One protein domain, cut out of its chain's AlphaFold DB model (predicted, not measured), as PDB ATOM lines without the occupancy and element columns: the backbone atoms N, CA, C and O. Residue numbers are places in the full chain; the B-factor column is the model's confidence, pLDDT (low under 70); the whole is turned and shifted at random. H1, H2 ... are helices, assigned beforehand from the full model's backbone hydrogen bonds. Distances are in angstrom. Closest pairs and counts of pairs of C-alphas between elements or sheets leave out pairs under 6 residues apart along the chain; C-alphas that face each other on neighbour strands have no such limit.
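AT A GLANCE: This is residues 293 to 354 of the 752 residues of an uncharacterized protein of Actinoalloteichus hoggarensis (UniProt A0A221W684). The long helix H4 runs along one side of a small rounded body; H1 crosses it, H5 packs on its residues 330 to 337, and the short H2 and H3 lie across from it. The printed part has 62 residues with five named helices, H1 to H5 in order: all helix, mostly crossed, compact with a radius of gyration of the C-alphas of 10.0 A, spans 27 by 20 by 18 A.

HOW THE PARTS SIT: Start at H1, residues 293 to 299: it touches H4, residues 324 to 339, at a steep tilt of 57 degrees, closest at C-alphas 296 and 331, 5.1 A. H2, residues 306 to 312, only just touches H5, residues 345 to 353, with 3 pairs of C-alphas within 8 A, closest 312 and 345, 5.8 A. H3, residues 316 to 321, touches H1, closest at C-alphas 319 and 293, 5.5 A. H4 touches H5 with residues 330 to 337 alone, closest at C-alphas 337 and 348, 6.4 A. In these five helices every O i to N i+4 pair is within hydrogen-bond range.

IN THESE COORDINATES: Find C-alpha 293 at (162.483, 190.829, 133.720), where H1 begins; H4 runs 22.4 A from its first C-alpha to its last, beginning at C-alpha 324 at (156.412, 185.121, 137.992); H5 ends at C-alpha 353 at (153.635, 186.915, 120.406).

THE WHOLE: The printed part has no cut and no long link; residue 354 alone is under pLDDT 70.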
ATOM      1  N   ALA A 293     161.178 190.855 134.385       95.62
ATOM      2  CA  ALA A 293     162.483 190.829 133.720       95.62
ATOM      3  C   ALA A 293     163.542 190.086 134.554       95.62
ATOM      4  O   ALA A 293     164.240 189.227 134.030       95.62
ATOM      5  N   LEU A 294     163.598 190.320 135.871       95.62
ATOM      6  CA  LEU A 294     164.522 189.581 136.744       95.62
ATOM      7  C   LEU A 294     164.165 188.093 136.834       95.62
ATOM      8  O   LEU A 294     165.056 187.249 136.903       95.62
ATOM      9  N   VAL A 295     162.867 187.762 136.852       95.94
ATOM     10  CA  VAL A 295     162.413 186.362 136.805       95.94
ATOM     11  C   VAL A 295     162.839 185.722 135.485       95.94
ATOM     12  O   VAL A 295     163.391 184.626 135.492       95.94
ATOM     13  N   PHE A 296     162.632 186.415 134.367       95.56
ATOM     14  CA  PHE A 296     163.040 185.960 133.045       95.56
ATOM     15  C   PHE A 296     164.546 185.692 132.975       95.56
ATOM     16  O   PHE A 296     164.943 184.574 132.655       95.56
ATOM     17  N   ASP A 297     165.374 186.658 133.376       95.12
ATOM     18  CA  ASP A 297     166.839 186.547 133.384       95.12
ATOM     19  C   ASP A 297     167.328 185.345 134.202       95.12
ATOM     20  O   ASP A 297     168.298 184.678 133.850       95.12
ATOM     21  N   ARG A 298     166.639 185.042 135.305       94.81
ATOM     22  CA  ARG A 298     166.982 183.932 136.199       94.81
ATOM     23  C   ARG A 298     166.625 182.558 135.630       94.81
ATOM     24  O   ARG A 298     167.199 181.558 136.066       94.81
ATOM     25  N   HIS A 299     165.657 182.503 134.718       93.75
ATOM     26  CA  HIS A 299     165.100 181.264 134.178       93.75
ATOM     27  C   HIS A 299     165.485 180.990 132.723       93.75
ATOM     28  O   HIS A 299     165.393 179.839 132.299       93.75
ATOM     29  N   VAL A 300     165.910 182.002 131.969       94.25
ATOM     30  CA  VAL A 300     166.300 181.834 130.572       94.25
ATOM     31  C   VAL A 300     167.660 181.137 130.481       94.25
ATOM     32  O   VAL A 300     168.663 181.559 131.047       94.25
ATOM     33  N   GLU A 301     167.688 180.024 129.761       91.56
ATOM     34  CA  GLU A 301     168.888 179.267 129.413       91.56
ATOM     35  C   GLU A 301     169.340 179.591 127.983       91.56
ATOM     36  O   GLU A 301     168.515 179.913 127.124       91.56
ATOM     37  N   LEU A 302     170.639 179.401 127.707       85.62
ATOM     38  CA  LEU A 302     171.252 179.540 126.374       85.62
ATOM     39  C   LEU A 302     171.147 180.954 125.771       85.62
ATOM     40  O   LEU A 302     171.103 181.114 124.550       85.62
ATOM     41  N   VAL A 303     171.120 181.977 126.625       84.94
ATOM     42  CA  VAL A 303     171.123 183.389 126.229       84.94
ATOM     43  C   VAL A 303     172.227 184.108 127.003       84.94
ATOM     44  O   VAL A 303     172.199 184.138 128.227       84.94
ATOM     45  N   GLU A 304     173.214 184.654 126.288       84.06
ATOM     46  CA  GLU A 304     174.332 185.391 126.901       84.06
ATOM     47  C   GLU A 304     173.918 186.796 127.362       84.06
ATOM     48  O   GLU A 304     174.400 187.268 128.389       84.06
ATOM     49  N   ASP A 305     173.001 187.441 126.631       89.44
ATOM     50  CA  ASP A 305     172.457 188.766 126.948       89.44
ATOM     51  C   ASP A 305     170.923 188.760 126.857       89.44
ATOM     52  O   ASP A 305     170.315 188.956 125.796       89.44
ATOM     53  N   SER A 306     170.287 188.476 127.993       89.81
ATOM     54  CA  SER A 306     168.832 188.391 128.129       89.81
ATOM     55  C   SER A 306     168.144 189.751 128.000       89.81
ATOM     56  O   SER A 306     167.017 189.820 127.500       89.81
ATOM     57  N   HIS A 307     168.823 190.837 128.374       87.44
ATOM     58  CA  HIS A 307     168.289 192.193 128.297       87.44
ATOM     59  C   HIS A 307     168.201 192.674 126.845       87.44
ATOM     60  O   HIS A 307     167.154 193.175 126.419       87.44
ATOM     61  N   THR A 308     169.271 192.494 126.065       87.25
ATOM     62  CA  THR A 308     169.277 192.847 124.637       87.25
ATOM     63  C   THR A 308     168.227 192.038 123.885       87.25
ATOM     64  O   THR A 308     167.404 192.621 123.180       87.25
ATOM     65  N   LEU A 309     168.147 190.726 124.138       87.81
ATOM     66  CA  LEU A 309     167.112 189.881 123.542       87.81
ATOM     67  C   LEU A 309     165.699 190.352 123.905       87.81
ATOM     68  O   LEU A 309     164.850 190.450 123.026       87.81
ATOM     69  N   SER A 310     165.441 190.663 125.179       86.50
ATOM     70  CA  SER A 310     164.119 191.120 125.629       86.50
ATOM     71  C   SER A 310     163.722 192.458 125.008       86.50
ATOM     72  O   SER A 310     162.544 192.683 124.734       86.50
ATOM     73  N   THR A 311     164.698 193.335 124.768       89.44
ATOM     74  CA  THR A 311     164.488 194.633 124.119       89.44
ATOM     75  C   THR A 311     164.180 194.454 122.634       89.44
ATOM     76  O   THR A 311     163.168 194.956 122.151       89.44
ATOM     77  N   GLU A 312     165.018 193.705 121.918       88.12
ATOM     78  CA  GLU A 312     164.890 193.491 120.472       88.12
ATOM     79  C   GLU A 312     163.664 192.641 120.115       88.12
ATOM     80  O   GLU A 312     163.012 192.896 119.106       88.12
ATOM     81  N   ALA A 313     163.300 191.676 120.964       83.94
ATOM     82  CA  ALA A 313     162.107 190.851 120.788       83.94
ATOM     83  C   ALA A 313     160.808 191.523 121.285       83.94
ATOM     84  O   ALA A 313     159.747 190.900 121.254       83.94
ATOM     85  N   GLY A 314     160.868 192.768 121.782       88.75
ATOM     86  CA  GLY A 314     159.692 193.501 122.270       88.75
ATOM     87  C   GLY A 314     159.036 192.893 123.518       88.75
ATOM     88  O   GLY A 314     157.850 193.106 123.758       88.75
ATOM     89  N   LEU A 315     159.781 192.130 124.322       89.62
ATOM     90  CA  LEU A 315     159.255 191.409 125.487       89.62
ATOM     91  C   LEU A 315     159.149 192.278 126.742       89.62
ATOM     92  O   LEU A 315     158.436 191.899 127.666       89.62
ATOM     93  N   LEU A 316     159.832 193.427 126.793       91.50
ATOM     94  CA  LEU A 316     159.922 194.253 128.004       91.50
ATOM     95  C   LEU A 316     158.556 194.667 128.564       91.50
ATOM     96  O   LEU A 316     158.343 194.543 129.765       91.50
ATOM     97  N   GLU A 317     157.619 195.109 127.719       90.88
ATOM     98  CA  GLU A 317     156.281 195.514 128.178       90.88
ATOM     99  C   GLU A 317     155.496 194.326 128.750       90.88
ATOM    100  O   GLU A 317     154.866 194.431 129.804       90.88
ATOM    101  N   ARG A 318     155.593 193.161 128.099       90.94
ATOM    102  CA  ARG A 318     154.957 191.930 128.576       90.94
ATOM    103  C   ARG A 318     155.578 191.456 129.887       90.94
ATOM    104  O   ARG A 318     154.847 191.122 130.811       90.94
ATOM    105  N   LEU A 319     156.906 191.460 129.996       94.12
ATOM    106  CA  LEU A 319     157.629 191.079 131.213       94.12
ATOM    107  C   LEU A 319     157.370 192.050 132.369       94.12
ATOM    108  O   LEU A 319     157.311 191.614 133.515       94.12
ATOM    109  N   ASP A 320     157.174 193.338 132.093       94.06
ATOM    110  CA  ASP A 320     156.800 194.314 133.120       94.06
ATOM    111  C   ASP A 320     155.423 193.995 133.720       94.06
ATOM    112  O   ASP A 320     155.210 194.170 134.920       94.06
ATOM    113  N   GLN A 321     154.502 193.456 132.912       92.88
ATOM    114  CA  GLN A 321     153.152 193.079 133.335       92.88
ATOM    115  C   GLN A 321     153.031 191.630 133.851       92.88
ATOM    116  O   GLN A 321     152.132 191.343 134.652       92.88
ATOM    117  N   ALA A 322     153.937 190.740 133.451       92.00
ATOM    118  CA  ALA A 322     153.878 189.310 133.733       92.00
ATOM    119  C   ALA A 322     154.094 188.984 135.217       92.00
ATOM    120  O   ALA A 322     155.033 189.453 135.867       92.00
ATOM    121  N   TRP A 323     153.246 188.110 135.760       94.19
ATOM    122  CA  TRP A 323     153.502 187.486 137.062       94.19
ATOM    123  C   TRP A 323     154.604 186.421 136.947       94.19
ATOM    124  O   TRP A 323     154.853 185.920 135.852       94.19
ATOM    125  N   PRO A 324     155.259 186.019 138.054       94.06
ATOM    126  CA  PRO A 324     156.412 185.121 137.992       94.06
ATOM    127  C   PRO A 324     156.185 183.816 137.214       94.06
ATOM    128  O   PRO A 324     157.078 183.449 136.454       94.06
ATOM    129  N   PRO A 325     155.030 183.119 137.332       90.44
ATOM    130  CA  PRO A 325     154.772 181.937 136.510       90.44
ATOM    131  C   PRO A 325     154.778 182.239 135.007       90.44
ATOM    132  O   PRO A 325     155.418 181.516 134.254       90.44
ATOM    133  N   GLU A 326     154.153 183.338 134.583       90.25
ATOM    134  CA  GLU A 326     154.119 183.750 133.176       90.25
ATOM    135  C   GLU A 326     155.506 184.186 132.681       90.25
ATOM    136  O   GLU A 326     155.948 183.760 131.619       90.25
ATOM    137  N   ALA A 327     156.240 184.983 133.463       93.31
ATOM    138  CA  ALA A 327     157.602 185.390 133.109       93.31
ATOM    139  C   ALA A 327     158.538 184.179 132.952       93.31
ATOM    140  O   ALA A 327     159.359 184.129 132.034       93.31
ATOM    141  N   LYS A 328     158.376 183.170 133.815       92.81
ATOM    142  CA  LYS A 328     159.076 181.889 133.707       92.81
ATOM    143  C   LYS A 328     158.671 181.126 132.441       92.81
ATOM    144  O   LYS A 328     159.550 180.612 131.757       92.81
ATOM    145  N   GLU A 329     157.384 181.051 132.112       88.19
ATOM    146  CA  GLU A 329     156.908 180.407 130.878       88.19
ATOM    147  C   GLU A 329     157.476 181.087 129.623       88.19
ATOM    148  O   GLU A 329     157.903 180.403 128.694       88.19
ATOM    149  N   ILE A 330     157.556 182.423 129.614       90.12
ATOM    150  CA  ILE A 330     158.203 183.189 128.538       90.12
ATOM    151  C   ILE A 330     159.692 182.823 128.442       90.12
ATOM    152  O   ILE A 330     160.189 182.580 127.343       90.12
ATOM    153  N   ALA A 331     160.401 182.736 129.572       92.06
ATOM    154  CA  ALA A 331     161.809 182.333 129.606       92.06
ATOM    155  C   ALA A 331     162.027 180.911 129.068       92.06
ATOM    156  O   ALA A 331     162.897 180.693 128.224       92.06
ATOM    157  N   GLU A 332     161.199 179.954 129.493       88.75
ATOM    158  CA  GLU A 332     161.249 178.571 129.010       88.75
ATOM    159  C   GLU A 332     160.972 178.491 127.501       88.75
ATOM    160  O   GLU A 332     161.684 177.779 126.789       88.75
ATOM    161  N   ALA A 333     159.998 179.259 127.001       84.81
ATOM    162  CA  ALA A 333     159.672 179.331 125.579       84.81
ATOM    163  C   ALA A 333     160.809 179.955 124.746       84.81
ATOM    164  O   ALA A 333     161.113 179.463 123.658       84.81
ATOM    165  N   VAL A 334     161.491 180.985 125.263       90.00
ATOM    166  CA  VAL A 334     162.707 181.542 124.638       90.00
ATOM    167  C   VAL A 334     163.809 180.490 124.565       90.00
ATOM    168  O   VAL A 334     164.409 180.295 123.505       90.00
ATOM    169  N   SER A 335     164.076 179.785 125.663       89.12
ATOM    170  CA  SER A 335     165.100 178.741 125.686       89.12
ATOM    171  C   SER A 335     164.758 177.579 124.756       89.12
ATOM    172  O   SER A 335     165.643 177.036 124.102       89.12
ATOM    173  N   GLU A 336     163.482 177.209 124.647       82.88
ATOM    174  CA  GLU A 336     163.011 176.210 123.686       82.88
ATOM    175  C   GLU A 336     163.233 176.663 122.238       82.88
ATOM    176  O   GLU A 336     163.795 175.901 121.448       82.88
ATOM    177  N   ALA A 337     162.909 177.916 121.907       83.44
ATOM    178  CA  ALA A 337     163.197 178.482 120.590       83.44
ATOM    179  C   ALA A 337     164.709 178.473 120.284       83.44
ATOM    180  O   ALA A 337     165.131 178.068 119.201       83.44
ATOM    181  N   ARG A 338     165.558 178.822 121.256       87.06
ATOM    182  CA  ARG A 338     167.019 178.759 121.088       87.06
ATOM    183  C   ARG A 338     167.511 177.335 120.826       87.06
ATOM    184  O   ARG A 338     168.312 177.133 119.915       87.06
ATOM    185  N   ARG A 339     167.006 176.338 121.563       84.75
ATOM    186  CA  ARG A 339     167.336 174.915 121.333       84.75
ATOM    187  C   ARG A 339     166.884 174.431 119.954       84.75
ATOM    188  O   ARG A 339     167.573 173.617 119.350       84.75
ATOM    189  N   ALA A 340     165.774 174.959 119.442       77.12
ATOM    190  CA  ALA A 340     165.289 174.688 118.090       77.12
ATOM    191  C   ALA A 340     166.084 175.421 116.984       77.12
ATOM    192  O   ALA A 340     165.793 175.246 115.803       77.12
ATOM    193  N   GLY A 341     167.103 176.213 117.340       85.06
ATOM    194  CA  GLY A 341     168.007 176.871 116.395       85.06
ATOM    195  C   GLY A 341     167.581 178.275 115.962       85.06
ATOM    196  O   GLY A 341     168.244 178.861 115.106       85.06
ATOM    197  N   TYR A 342     166.523 178.845 116.548       83.94
ATOM    198  CA  TYR A 342     166.134 180.228 116.271       83.94
ATOM    199  C   TYR A 342     167.143 181.189 116.902       83.94
ATOM    200  O   TYR A 342     167.357 181.180 118.117       83.94
ATOM    201  N   THR A 343     167.789 182.014 116.074       87.56
ATOM    202  CA  THR A 343     168.827 182.948 116.531       87.56
ATOM    203  C   THR A 343     168.395 184.409 116.521       87.56
ATOM    204  O   THR A 343     168.881 185.173 117.363       87.56
ATOM    205  N   SER A 344     167.487 184.778 115.612       90.50
ATOM    206  CA  SER A 344     166.980 186.141 115.458       90.50
ATOM    207  C   SER A 344     165.980 186.500 116.569       90.50
ATOM    208  O   SER A 344     165.053 185.723 116.818       90.50
ATOM    209  N   PRO A 345     166.113 187.673 117.213       88.00
ATOM    210  CA  PRO A 345     165.107 188.206 118.131       88.00
ATOM    211  C   PRO A 345     163.718 188.320 117.499       88.00
ATOM    212  O   PRO A 345     162.735 188.046 118.177       88.00
ATOM    213  N   GLU A 346     163.627 188.665 116.210       86.31
ATOM    214  CA  GLU A 346     162.350 188.786 115.491       86.31
ATOM    215  C   GLU A 346     161.641 187.431 115.353       86.31
ATOM    216  O   GLU A 346     160.436 187.347 115.580       86.31
ATOM    217  N   ASP A 347     162.382 186.357 115.057       83.81
ATOM    218  CA  ASP A 347     161.819 185.003 114.949       83.81
ATOM    219  C   ASP A 347     161.326 184.501 116.314       83.81
ATOM    220  O   ASP A 347     160.260 183.891 116.429       83.81
ATOM    221  N   ILE A 348     162.091 184.796 117.370       85.81
ATOM    222  CA  ILE A 348     161.723 184.472 118.752       85.81
ATOM    223  C   ILE A 348     160.485 185.278 119.169       85.81
ATOM    224  O   ILE A 348     159.541 184.706 119.711       85.81
ATOM    225  N   ALA A 349     160.445 186.580 118.872       84.25
ATOM    226  CA  ALA A 349     159.297 187.442 119.141       84.25
ATOM    227  C   ALA A 349     158.042 186.954 118.414       84.25
ATOM    228  O   ALA A 349     156.996 186.807 119.040       84.25
ATOM    229  N   ALA A 350     158.150 186.630 117.122       80.50
ATOM    230  CA  ALA A 350     157.047 186.092 116.330       80.50
ATOM    231  C   ALA A 350     156.499 184.791 116.932       80.50
ATOM    232  O   ALA A 350     155.288 184.582 116.960       80.50
ATOM    233  N   ARG A 351     157.370 183.938 117.483       76.62
ATOM    234  CA  ARG A 351     156.963 182.694 118.147       76.62
ATOM    235  C   ARG A 351     156.284 182.923 119.503       76.62
ATOM    236  O   ARG A 351     155.413 182.135 119.874       76.62
ATOM    237  N   LEU A 352     156.697 183.957 120.238       77.75
ATOM    238  CA  LEU A 352     156.203 184.296 121.581       77.75
ATOM    239  C   LEU A 352     154.960 185.183 121.584       77.75
ATOM    240  O   LEU A 352     154.226 185.157 122.573       77.75
ATOM    241  N   ALA A 353     154.754 185.983 120.533       71.56
ATOM    242  CA  ALA A 353     153.635 186.915 120.406       71.56
ATOM    243  C   ALA A 353     152.285 186.196 120.479       71.56
ATOM    244  O   ALA A 353     151.336 186.771 121.000       71.56
ATOM    245  N   ASP A 354     152.233 184.924 120.072       61.81
ATOM    246  CA  ASP A 354     151.186 184.020 120.526       61.81
ATOM    247  C   ASP A 354     151.624 182.545 120.455       61.81
ATOM    248  O   ASP A 354     151.542 181.908 119.403       61.81
TER     249      ASP A 354